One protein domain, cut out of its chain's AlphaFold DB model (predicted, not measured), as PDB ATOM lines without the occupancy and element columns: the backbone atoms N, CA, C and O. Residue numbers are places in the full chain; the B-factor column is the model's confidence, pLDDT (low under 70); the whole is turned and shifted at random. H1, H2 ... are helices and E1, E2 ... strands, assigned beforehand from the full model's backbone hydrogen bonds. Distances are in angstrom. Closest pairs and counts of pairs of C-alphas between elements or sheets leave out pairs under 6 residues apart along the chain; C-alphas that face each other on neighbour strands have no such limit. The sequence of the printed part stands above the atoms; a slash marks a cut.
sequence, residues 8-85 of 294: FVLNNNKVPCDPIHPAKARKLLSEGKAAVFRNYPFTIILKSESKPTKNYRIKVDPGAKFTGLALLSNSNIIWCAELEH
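What this domain is: This is residues 8 to 85 of the 294 residues of an uncharacterized protein of Okeania sp. SIO2B3 (UniProt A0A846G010). Two lobes sit end to end: a small, strongly twisted four-stranded sheet with one short helix, H1, over one face, and a longer three-stranded antiparallel sheet with no named helix on it. Residues 47 to 56 loop from one lobe to the other. The printed part has 78 residues, with one named helix and seven named strands that follow along the chain as E1, E2, H1, E3, E4, E5, E6, E7; the first sheet is mixed, order E2, E1, E4, E3, and the class is mostly strand. It is only just loose, close to compact, with a radius of gyration of the C-alphas of 14.0 A, and elongated, spanning 43 by 25 by 23 A.

Where its parts are: The four-stranded sheet holds E1, residues 8 to 10, from C-alpha 8 at (114.647, -0.359, -8.246), E2, 16 to 20, E3, 34 to 38, and E4, 43 to 46. H1 is residues 22 to 30, 12.3 A. The other sheet holds E5, 57 to 62, 16.4 A, E6, 66 to 73, 23.3 A, and E7, 76 to 84, 24.1 A, ending at C-alpha 84 at (116.349, 19.181, 0.024).

How they stand to each other: E1 and E4 are parallel (N 44 to O 8, 3.0 A). E2 and E1 form an antiparallel hairpin, with N 17 and O 9 at 2.8 A; so do E3 and E4, with N 35 and O 45 at 2.9 A. E2, H1 and E3 make a split strand-helix-strand unit, two strands of one sheet that are not neighbours, with a helix between them along the chain and E1 and E4 between them in the sheet; its crossover is right-handed. H1 is on this sheet at a height of 9.2 A, slantwise to the strands, at 50 degrees to E4 on the local plane; its closest C-alphas to E3 are those of Leu 28 and Ala 34, 5.5 A. In H1 every O i to N i+4 pair is within hydrogen-bond range. E5, E6 and E7 form a meander, each strand the antiparallel neighbour of the one before, with N 59 and O 70 at 2.8 A and N 69 and O 81 at 2.8 A; E7 bends by 51 degrees at residue 79. E2 and E7 are only just apart, at 8.1 A.

The domain as a whole: The C-alphas farthest apart, of Glu 31 and Ala 64, are 43.6 A apart. The printed part has no cut and no long link. Mean pLDDT of the printed part is 90.9; residues 51 to 52 are under 70.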
ATOM      1  N   PHE A   8     115.198  -0.463  -6.900       93.25
ATOM      2  CA  PHE A   8     114.647  -0.359  -8.246       93.25
ATOM      3  C   PHE A   8     115.364  -1.322  -9.190       93.25
ATOM      4  O   PHE A   8     116.578  -1.522  -9.089       93.25
ATOM      5  N   VAL A   9     114.617  -1.913 -10.115       93.62
ATOM      6  CA  VAL A   9     115.133  -2.920 -11.039       93.62
ATOM      7  C   VAL A   9     114.771  -2.527 -12.463       93.62
ATOM      8  O   VAL A   9     113.655  -2.087 -12.722       93.62
ATOM      9  N   LEU A  10     115.726  -2.684 -13.371       93.56
ATOM     10  CA  LEU A  10     115.539  -2.585 -14.812       93.56
ATOM     11  C   LEU A  10     115.857  -3.944 -15.445       93.56
ATOM     12  O   LEU A  10     116.738  -4.655 -14.955       93.56
ATOM     13  N   ASN A  11     115.185  -4.301 -16.535       91.81
ATOM     14  CA  ASN A  11     115.611  -5.419 -17.380       91.81
ATOM     15  C   ASN A  11     116.748  -4.994 -18.332       91.81
ATOM     16  O   ASN A  11     117.142  -3.825 -18.364       91.81
ATOM     17  N   ASN A  12     117.250  -5.929 -19.143       90.31
ATOM     18  CA  ASN A  12     118.330  -5.661 -20.100       90.31
ATOM     19  C   ASN A  12     117.968  -4.577 -21.144       90.31
ATOM     20  O   ASN A  12     118.837  -3.840 -21.603       90.31
ATOM     21  N   ASN A  13     116.673  -4.401 -21.432       89.69
ATOM     22  CA  ASN A  13     116.140  -3.368 -22.328       89.69
ATOM     23  C   ASN A  13     115.896  -2.018 -21.622       89.69
ATOM     24  O   ASN A  13     115.285  -1.121 -22.196       89.69
ATOM     25  N   LYS A  14     116.362  -1.854 -20.372       90.19
ATOM     26  CA  LYS A  14     116.156  -0.665 -19.521       90.19
ATOM     27  C   LYS A  14     114.684  -0.355 -19.223       90.19
ATOM     28  O   LYS A  14     114.355   0.766 -18.840       90.19
ATOM     29  N   VAL A  15     113.808  -1.347 -19.342       89.56
ATOM     30  CA  VAL A  15     112.406  -1.240 -18.937       89.56
ATOM     31  C   VAL A  15     112.313  -1.515 -17.429       89.56
ATOM     32  O   VAL A  15     112.931  -2.475 -16.952       89.56
ATOM     33  N   PRO A  16     111.577  -0.692 -16.660       90.12
ATOM     34  CA  PRO A  16     111.316  -0.935 -15.243       90.12
ATOM     35  C   PRO A  16     110.763  -2.331 -14.962       90.12
ATOM     36  O   PRO A  16     109.998  -2.887 -15.742       90.12
ATOM     37  N   CYS A  17     111.169  -2.893 -13.826       91.25
ATOM     38  CA  CYS A  17     110.706  -4.162 -13.267       91.25
ATOM     39  C   CYS A  17     110.301  -3.960 -11.803       91.25
ATOM     40  O   CYS A  17     110.604  -2.923 -11.204       91.25
ATOM     41  N   ASP A  18     109.606  -4.940 -11.223       90.81
ATOM     42  CA  ASP A  18     109.144  -4.841  -9.837       90.81
ATOM     43  C   ASP A  18     110.314  -4.546  -8.880       90.81
ATOM     44  O   ASP A  18     111.325  -5.263  -8.904       90.81
ATOM     45  N   PRO A  19     110.202  -3.519  -8.014       91.75
ATOM     46  CA  PRO A  19     111.198  -3.261  -6.993       91.75
ATOM     47  C   PRO A  19     111.356  -4.469  -6.072       91.75
ATOM     48  O   PRO A  19     110.382  -5.086  -5.640       91.75
ATOM     49  N   ILE A  20     112.599  -4.801  -5.740       91.75
ATOM     50  CA  ILE A  20     112.916  -5.981  -4.933       91.75
ATOM     51  C   ILE A  20     113.483  -5.592  -3.576       91.75
ATOM     52  O   ILE A  20     114.135  -4.563  -3.415       91.75
ATOM     53  N   HIS A  21     113.310  -6.469  -2.591       90.56
ATOM     54  CA  HIS A  21     113.937  -6.281  -1.289       90.56
ATOM     55  C   HIS A  21     115.481  -6.246  -1.415       90.56
ATOM     56  O   HIS A  21     116.046  -7.070  -2.149       90.56
ATOM     57  N   PRO A  22     116.202  -5.386  -0.663       91.38
ATOM     58  CA  PRO A  22     117.662  -5.256  -0.758       91.38
ATOM     59  C   PRO A  22     118.445  -6.566  -0.616       91.38
ATOM     60  O   PRO A  22     119.513  -6.720  -1.205       91.38
ATOM     61  N   ALA A  23     117.927  -7.529   0.152       89.12
ATOM     62  CA  ALA A  23     118.549  -8.849   0.288       89.12
ATOM     63  C   ALA A  23     118.606  -9.613  -1.046       89.12
ATOM     64  O   ALA A  23     119.646 -10.177  -1.386       89.12
ATOM     65  N   LYS A  24     117.523  -9.571  -1.832       90.88
ATOM     66  CA  LYS A  24     117.457 -10.202  -3.156       90.88
ATOM     67  C   LYS A  24     118.371  -9.484  -4.151       90.88
ATOM     68  O   LYS A  24     119.083 -10.146  -4.896       90.88
ATOM     69  N   ALA A  25     118.418  -8.151  -4.101       91.50
ATOM     70  CA  ALA A  25     119.327  -7.358  -4.931       91.50
ATOM     71  C   ALA A  25     120.800  -7.725  -4.692       91.50
ATOM     72  O   ALA A  25     121.539  -7.939  -5.648       91.50
ATOM     73  N   ARG A  26     121.218  -7.875  -3.425       91.12
ATOM     74  CA  ARG A  26     122.582  -8.318  -3.089       91.12
ATOM     75  C   ARG A  26     122.899  -9.699  -3.655       91.12
ATOM     76  O   ARG A  26     123.961  -9.853  -4.243       91.12
ATOM     77  N   LYS A  27     121.976 -10.660  -3.519       92.88
ATOM     78  CA  LYS A  27     122.140 -12.020  -4.058       92.88
ATOM     79  C   LYS A  27     122.339 -12.006  -5.580       92.88
ATOM     80  O   LYS A  27     123.249 -12.647  -6.090       92.88
ATOM     81  N   LEU A  28     121.542 -11.219  -6.303       93.81
ATOM     82  CA  LEU A  28     121.664 -11.093  -7.761       93.81
ATOM     83  C   LEU A  28     122.986 -10.452  -8.197       93.81
ATOM     84  O   LEU A  28     123.565 -10.869  -9.199       93.81
ATOM     85  N   LEU A  29     123.470  -9.457  -7.449       94.06
ATOM     86  CA  LEU A  29     124.764  -8.824  -7.705       94.06
ATOM     87  C   LEU A  29     125.930  -9.781  -7.414       94.06
ATOM     88  O   LEU A  29     126.857  -9.853  -8.214       94.06
ATOM     89  N   SER A  30     125.881 -10.540  -6.313       92.56
ATOM     90  CA  SER A  30     126.934 -11.508  -5.969       92.56
ATOM     91  C   SER A  30     127.000 -12.682  -6.942       92.56
ATOM     92  O   SER A  30     128.083 -13.158  -7.248       92.56
ATOM     93  N   GLU A  31     125.850 -13.124  -7.457       94.81
ATOM     94  CA  GLU A  31     125.764 -14.176  -8.478       94.81
ATOM     95  C   GLU A  31     126.095 -13.663  -9.892       94.81
ATOM     96  O   GLU A  31     126.017 -14.418 -10.855       94.81
ATOM     97  N   GLY A  32     126.407 -12.373 -10.055       93.31
ATOM     98  CA  GLY A  32     126.720 -11.780 -11.357       93.31
ATOM     99  C   GLY A  32     125.538 -11.725 -12.331       93.31
ATOM    100  O   GLY A  32     125.751 -11.445 -13.512       93.31
ATOM    101  N   LYS A  33     124.304 -11.955 -11.862       94.12
ATOM    102  CA  LYS A  33     123.055 -11.936 -12.653       94.12
ATOM    103  C   LYS A  33     122.501 -10.529 -12.878       94.12
ATOM    104  O   LYS A  33     121.648 -10.323 -13.739       94.12
ATOM    105  N   ALA A  34     122.983  -9.563 -12.106       95.31
ATOM    106  CA  ALA A  34     122.651  -8.155 -12.244       95.31
ATOM    107  C   ALA A  34     123.919  -7.295 -12.201       95.31
ATOM    108  O   ALA A  34     124.954  -7.716 -11.683       95.31
ATOM    109  N   ALA A  35     123.818  -6.072 -12.707       93.81
ATOM    110  CA  ALA A  35     124.817  -5.026 -12.543       93.81
ATOM    111  C   ALA A  35     124.190  -3.796 -11.875       93.81
ATOM    112  O   ALA A  35     122.974  -3.605 -11.905       93.81
ATOM    113  N   VAL A  36     125.009  -2.947 -11.254       94.38
ATOM    114  CA  VAL A  36     124.528  -1.671 -10.708       94.38
ATOM    115  C   VAL A  36     124.331  -0.687 -11.857       94.38
ATOM    116  O   VAL A  36     125.275  -0.410 -12.592       94.38
ATOM    117  N   PHE A  37     123.117  -0.153 -11.990       93.38
ATOM    118  CA  PHE A  37     122.780   0.866 -12.985       93.38
ATOM    119  C   PHE A  37     122.971   2.280 -12.425       93.38
ATOM    120  O   PHE A  37     123.580   3.133 -13.064       93.38
ATOM    121  N   ARG A  38     122.479   2.532 -11.203       90.38
ATOM    122  CA  ARG A  38     122.587   3.831 -10.521       90.38
ATOM    123  C   ARG A  38     122.651   3.649  -9.007       90.38
ATOM    124  O   ARG A  38     121.981   2.782  -8.461       90.38
ATOM    125  N   ASN A  39     123.418   4.495  -8.316       85.12
ATOM    126  CA  ASN A  39     123.548   4.426  -6.855       85.12
ATOM    127  C   ASN A  39     122.396   5.112  -6.096       85.12
ATOM    128  O   ASN A  39     122.012   4.630  -5.034       85.12
ATOM    129  N   TYR A  40     121.837   6.210  -6.623       87.38
ATOM    130  CA  TYR A  40     120.780   6.980  -5.955       87.38
ATOM    131  C   TYR A  40     119.688   7.478  -6.927       87.38
ATOM    132  O   TYR A  40     120.009   8.209  -7.866       87.38
ATOM    133  N   PRO A  41     118.410   7.124  -6.684       90.06
ATOM    134  CA  PRO A  41     118.009   5.951  -5.904       90.06
ATOM    135  C   PRO A  41     118.699   4.679  -6.426       90.06
ATOM    136  O   PRO A  41     119.009   4.588  -7.614       90.06
ATOM    137  N   PHE A  42     118.983   3.736  -5.523       90.50
ATOM    138  CA  PHE A  42     119.743   2.529  -5.856       90.50
ATOM    139  C   PHE A  42     118.953   1.671  -6.845       90.50
ATOM    140  O   PHE A  42     117.814   1.278  -6.579       90.50
ATOM    141  N   THR A  43     119.553   1.421  -8.003       93.88
ATOM    142  CA  THR A  43     118.932   0.744  -9.139       93.88
ATOM    143  C   THR A  43     119.898  -0.285  -9.706       93.88
ATOM    144  O   THR A  43     121.058   0.033  -9.987       93.88
ATOM    145  N   ILE A  44     119.415  -1.507  -9.908       94.88
ATOM    146  CA  ILE A  44     120.152  -2.575 -10.590       94.88
ATOM    147  C   ILE A  44     119.528  -2.862 -11.957       94.88
ATOM    148  O   ILE A  44     118.332  -2.656 -12.149       94.88
ATOM    149  N   ILE A  45     120.334  -3.359 -12.888       95.06
ATOM    150  CA  ILE A  45     119.892  -3.868 -14.187       95.06
ATOM    151  C   ILE A  45     120.131  -5.378 -14.248       95.06
ATOM    152  O   ILE A  45     121.222  -5.849 -13.919       95.06
ATOM    153  N   LEU A  46     119.101  -6.145 -14.599       94.69
ATOM    154  CA  LEU A  46     119.171  -7.596 -14.763       94.69
ATOM    155  C   LEU A  46     119.769  -7.943 -16.127       94.69
ATOM    156  O   LEU A  46     119.484  -7.278 -17.118       94.69
ATOM    157  N   LYS A  47     120.569  -9.012 -16.179       91.12
ATOM    158  CA  LYS A  47     121.158  -9.520 -17.429       91.12
ATOM    159  C   LYS A  47     120.219 -10.427 -18.231       91.12
ATOM    160  O   LYS A  47     120.508 -10.723 -19.382       91.12
ATOM    161  N   SER A  48     119.126 -10.879 -17.627       81.94
ATOM    162  CA  SER A  48     118.097 -11.704 -18.262       81.94
ATOM    163  C   SER A  48     116.766 -10.959 -18.317       81.94
ATOM    164  O   SER A  48     116.557  -9.983 -17.589       81.94
ATOM    165  N   GLU A  49     115.844 -11.444 -19.145       74.50
ATOM    166  CA  GLU A  49     114.474 -10.940 -19.166       74.50
ATOM    167  C   GLU A  49     113.753 -11.210 -17.842       74.50
ATOM    168  O   GLU A  49     114.028 -12.177 -17.123       74.50
ATOM    169  N   SER A  50     112.830 -10.316 -17.497       73.44
ATOM    170  CA  SER A  50     112.004 -10.433 -16.304       73.44
ATOM    171  C   SER A  50     110.601  -9.911 -16.559       73.44
ATOM    172  O   SER A  50     110.381  -9.092 -17.449       73.44
ATOM    173  N   LYS A  51     109.664 -10.384 -15.734       67.69
ATOM    174  CA  LYS A  51     108.241 -10.058 -15.834       67.69
ATOM    175  C   LYS A  51     107.983  -8.540 -15.755       67.69
ATOM    176  O   LYS A  51     108.714  -7.847 -15.039       67.69
ATOM    177  N   PRO A  52     106.940  -8.048 -16.448       66.69
ATOM    178  CA  PRO A  52     106.547  -6.642 -16.420       66.69
ATOM    179  C   PRO A  52     106.120  -6.183 -15.019       66.69
ATOM    180  O   PRO A  52     105.718  -6.986 -14.174       66.69
ATOM    181  N   THR A  53     106.234  -4.876 -14.776       74.31
ATOM    182  CA  THR A  53     105.926  -4.223 -13.495       74.31
ATOM    183  C   THR A  53     104.453  -4.255 -13.142       74.31
ATOM    184  O   THR A  53     103.595  -4.021 -13.992       74.31
ATOM    185  N   LYS A  54     104.173  -4.382 -11.846       80.19
ATOM    186  CA  LYS A  54     102.886  -3.995 -11.262       80.19
ATOM    187  C   LYS A  54     102.724  -2.472 -11.253       80.19
ATOM    188  O   LYS A  54     103.703  -1.729 -11.288       80.19
ATOM    189  N   ASN A  55     101.483  -2.006 -11.133       85.44
ATOM    190  CA  ASN A  55     101.198  -0.586 -10.942       85.44
ATOM    191  C   ASN A  55     101.572  -0.147  -9.516       85.44
ATOM    192  O   ASN A  55     101.142  -0.754  -8.534       85.44
ATOM    193  N   TYR A  56     102.346   0.934  -9.408       90.31
ATOM    194  CA  TYR A  56     102.726   1.572  -8.144       90.31
ATOM    195  C   TYR A  56     102.194   3.003  -8.102       90.31
ATOM    196  O   TYR A  56     102.071   3.658  -9.137       90.31
ATOM    197  N   ARG A  57     101.898   3.512  -6.903       94.44
ATOM    198  CA  ARG A  57     101.437   4.894  -6.712       94.44
ATOM    199  C   ARG A  57     102.572   5.746  -6.165       94.44
ATOM    200  O   ARG A  57     103.098   5.443  -5.097       94.44
ATOM    201  N   ILE A  58     102.921   6.816  -6.869       93.50
ATOM    202  CA  ILE A  58     103.846   7.833  -6.370       93.50
ATOM    203  C   ILE A  58     103.064   8.963  -5.692       93.50
ATOM    204  O   ILE A  58     102.033   9.401  -6.198       93.50
ATOM    205  N   LYS A  59     103.542   9.416  -4.535       95.12
ATOM    206  CA  LYS A  59     103.083  10.624  -3.847       95.12
ATOM    207  C   LYS A  59     104.242  11.610  -3.760       95.12
ATOM    208  O   LYS A  59     105.355  11.215  -3.406       95.12
ATOM    209  N   VAL A  60     103.960  12.866  -4.088       97.00
ATOM    210  CA  VAL A  60     104.919  13.972  -4.075       97.00
ATOM    211  C   VAL A  60     104.312  15.097  -3.249       97.00
ATOM    212  O   VAL A  60     103.196  15.518  -3.537       97.00
ATOM    213  N   ASP A  61     105.038  15.553  -2.234       96.62
ATOM    214  CA  ASP A  61     104.628  16.648  -1.353       96.62
ATOM    215  C   ASP A  61     105.666  17.781  -1.424       96.62
ATOM    216  O   ASP A  61     106.732  17.672  -0.808       96.62
ATOM    217  N   PRO A  62     105.442  18.815  -2.253       95.69
ATOM    218  CA  PRO A  62     106.405  19.888  -2.457       95.69
ATOM    219  C   PRO A  62     106.323  20.945  -1.347       95.69
ATOM    220  O   PRO A  62     105.349  21.685  -1.241       95.69
ATOM    221  N   GLY A  63     107.391  21.084  -0.562       93.19
ATOM    222  CA  GLY A  63     107.571  22.166   0.406       93.19
ATOM    223  C   GLY A  63     108.654  23.168  -0.008       93.19
ATOM    224  O   GLY A  63     109.474  22.924  -0.889       93.19
ATOM    225  N   ALA A  64     108.718  24.313   0.680       88.38
ATOM    226  CA  ALA A  64     109.678  25.379   0.354       88.38
ATOM    227  C   ALA A  64     111.156  24.959   0.521       88.38
ATOM    228  O   ALA A  64     112.030  25.422  -0.215       88.38
ATOM    229  N   LYS A  65     111.450  24.101   1.508       90.69
ATOM    230  CA  LYS A  65     112.807  23.592   1.791       90.69
ATOM    231  C   LYS A  65     113.007  22.144   1.371       90.69
ATOM    232  O   LYS A  65     114.109  21.797   0.961       90.69
ATOM    233  N   PHE A  66     111.968  21.324   1.461       95.44
ATOM    234  CA  PHE A  66     112.041  19.897   1.189       95.44
ATOM    235  C   PHE A  66     110.840  19.466   0.355       95.44
ATOM    236  O   PHE A  66     109.733  19.922   0.620       95.44
ATOM    237  N   THR A  67     111.051  18.565  -0.601       96.75
ATOM    238  CA  THR A  67     109.976  17.807  -1.256       96.75
ATOM    239  C   THR A  67     109.991  16.369  -0.750       96.75
ATOM    240  O   THR A  67     111.001  15.675  -0.891       96.75
ATOM    241  N   GLY A  68     108.876  15.906  -0.189       96.25
ATOM    242  CA  GLY A  68     108.673  14.513   0.198       96.25
ATOM    243  C   GLY A  68     108.303  13.642  -1.004       96.25
ATOM    244  O   GLY A  68     107.499  14.036  -1.848       96.25
ATOM    245  N   LEU A  69     108.881  12.445  -1.087       96.50
ATOM    246  CA  LEU A  69     108.619  11.452  -2.128       96.50
ATOM    247  C   LEU A  69     108.302  10.102  -1.483       96.50
ATOM    248  O   LEU A  69     109.090   9.590  -0.685       96.50
ATOM    249  N   ALA A  70     107.189   9.482  -1.870       95.56
ATOM    250  CA  ALA A  70     106.828   8.139  -1.425       95.56
ATOM    251  C   ALA A  70     106.301   7.290  -2.583       95.56
ATOM    252  O   ALA A  70     105.489   7.744  -3.386       95.56
ATOM    253  N   LEU A  71     106.741   6.036  -2.643       94.12
ATOM    254  CA  LEU A  71     106.260   5.028  -3.575       94.12
ATOM    255  C   LEU A  71     105.502   3.952  -2.804       94.12
ATOM    256  O   LEU A  71     106.024   3.374  -1.846       94.12
ATOM    257  N   LEU A  72     104.276   3.684  -3.237       94.06
ATOM    258  CA  LEU A  72     103.351   2.780  -2.577       94.06
ATOM    259  C   LEU A  72     102.988   1.603  -3.481       94.06
ATOM    260  O   LEU A  72     102.787   1.754  -4.688       94.06
ATOM    261  N   SER A  73     102.845   0.441  -2.854       91.25
ATOM    262  CA  SER A  73     102.195  -0.739  -3.413       91.25
ATOM    263  C   SER A  73     100.985  -1.047  -2.537       91.25
ATOM    264  O   SER A  73     101.137  -1.442  -1.379       91.25
ATOM    265  N   ASN A  74      99.783  -0.805  -3.063       88.12
ATOM    266  CA  ASN A  74      98.536  -0.830  -2.294       88.12
ATOM    267  C   ASN A  74      98.636   0.078  -1.049       88.12
ATOM    268  O   ASN A  74      98.875   1.279  -1.187       88.12
ATOM    269  N   SER A  75      98.502  -0.491   0.152       89.38
ATOM    270  CA  SER A  75      98.589   0.225   1.434       89.38
ATOM    271  C   SER A  75     100.010   0.321   2.005       89.38
ATOM    272  O   SER A  75     100.211   0.953   3.038       89.38
ATOM    273  N   ASN A  76     101.007  -0.290   1.358       89.81
ATOM    274  CA  ASN A  76     102.374  -0.370   1.872       89.81
ATOM    275  C   ASN A  76     103.299   0.641   1.189       89.81
ATOM    276  O   ASN A  76     103.341   0.726  -0.039       89.81
ATOM    277  N   ILE A  77     104.112   1.349   1.977       91.94
ATOM    278  CA  ILE A  77     105.219   2.167   1.465       91.94
ATOM    279  C   ILE A  77     106.392   1.237   1.155       91.94
ATOM    280  O   ILE A  77     106.895   0.545   2.039       91.94
ATOM    281  N   ILE A  78     106.832   1.228  -0.101       92.62
ATOM    282  CA  ILE A  78     107.947   0.390  -0.563       92.62
ATOM    283  C   ILE A  78     109.240   1.183  -0.751       92.62
ATOM    284  O   ILE A  78     110.323   0.600  -0.772       92.62
ATOM    285  N   TRP A  79     109.144   2.505  -0.887       94.12
ATOM    286  CA  TRP A  79     110.294   3.394  -0.970       94.12
ATOM    287  C   TRP A  79     109.897   4.821  -0.583       94.12
ATOM    288  O   TRP A  79     108.802   5.268  -0.922       94.12
ATOM    289  N   CYS A  80     110.784   5.547   0.093       94.19
ATOM    290  CA  CYS A  80     110.610   6.966   0.385       94.19
ATOM    291  C   CYS A  80     111.930   7.743   0.280       94.19
ATOM    292  O   CYS A  80     113.016   7.173   0.442       94.19
ATOM    293  N   ALA A  81     111.824   9.045   0.016       93.88
ATOM    294  CA  ALA A  81     112.931   9.992   0.043       93.88
ATOM    295  C   ALA A  81     112.459  11.415   0.353       93.88
ATOM    296  O   ALA A  81     111.301  11.762   0.141       93.88
ATOM    297  N   GLU A  82     113.401  12.249   0.780       95.31
ATOM    298  CA  GLU A  82     113.236  13.694   0.905       95.31
ATOM    299  C   GLU A  82     114.268  14.383   0.012       95.31
ATOM    300  O   GLU A  82     115.456  14.051   0.031       95.31
ATOM    301  N   LEU A  83     113.811  15.334  -0.798       94.12
ATOM    302  CA  LEU A  83     114.652  16.168  -1.644       94.12
ATOM    303  C   LEU A  83     114.821  17.537  -0.985       94.12
ATOM    304  O   LEU A  83     113.881  18.323  -0.968       94.12
ATOM    305  N   GLU A  84     116.017  17.844  -0.486       94.75
ATOM    306  CA  GLU A  84     116.349  19.181   0.024       94.75
ATOM    307  C   GLU A  84     116.615  20.164  -1.127       94.75
ATOM    308  O   GLU A  84     117.467  19.939  -1.994       94.75
ATOM    309  N   HIS A  85     115.902  21.287  -1.132       93.25
ATOM    310  CA  HIS A  85     116.065  22.346  -2.117       93.25
ATOM    311  C   HIS A  85     117.216  23.285  -1.755       93.25
ATOM    312  O   HIS A  85     117.365  23.755  -0.630       93.25
TER     313      HIS A  85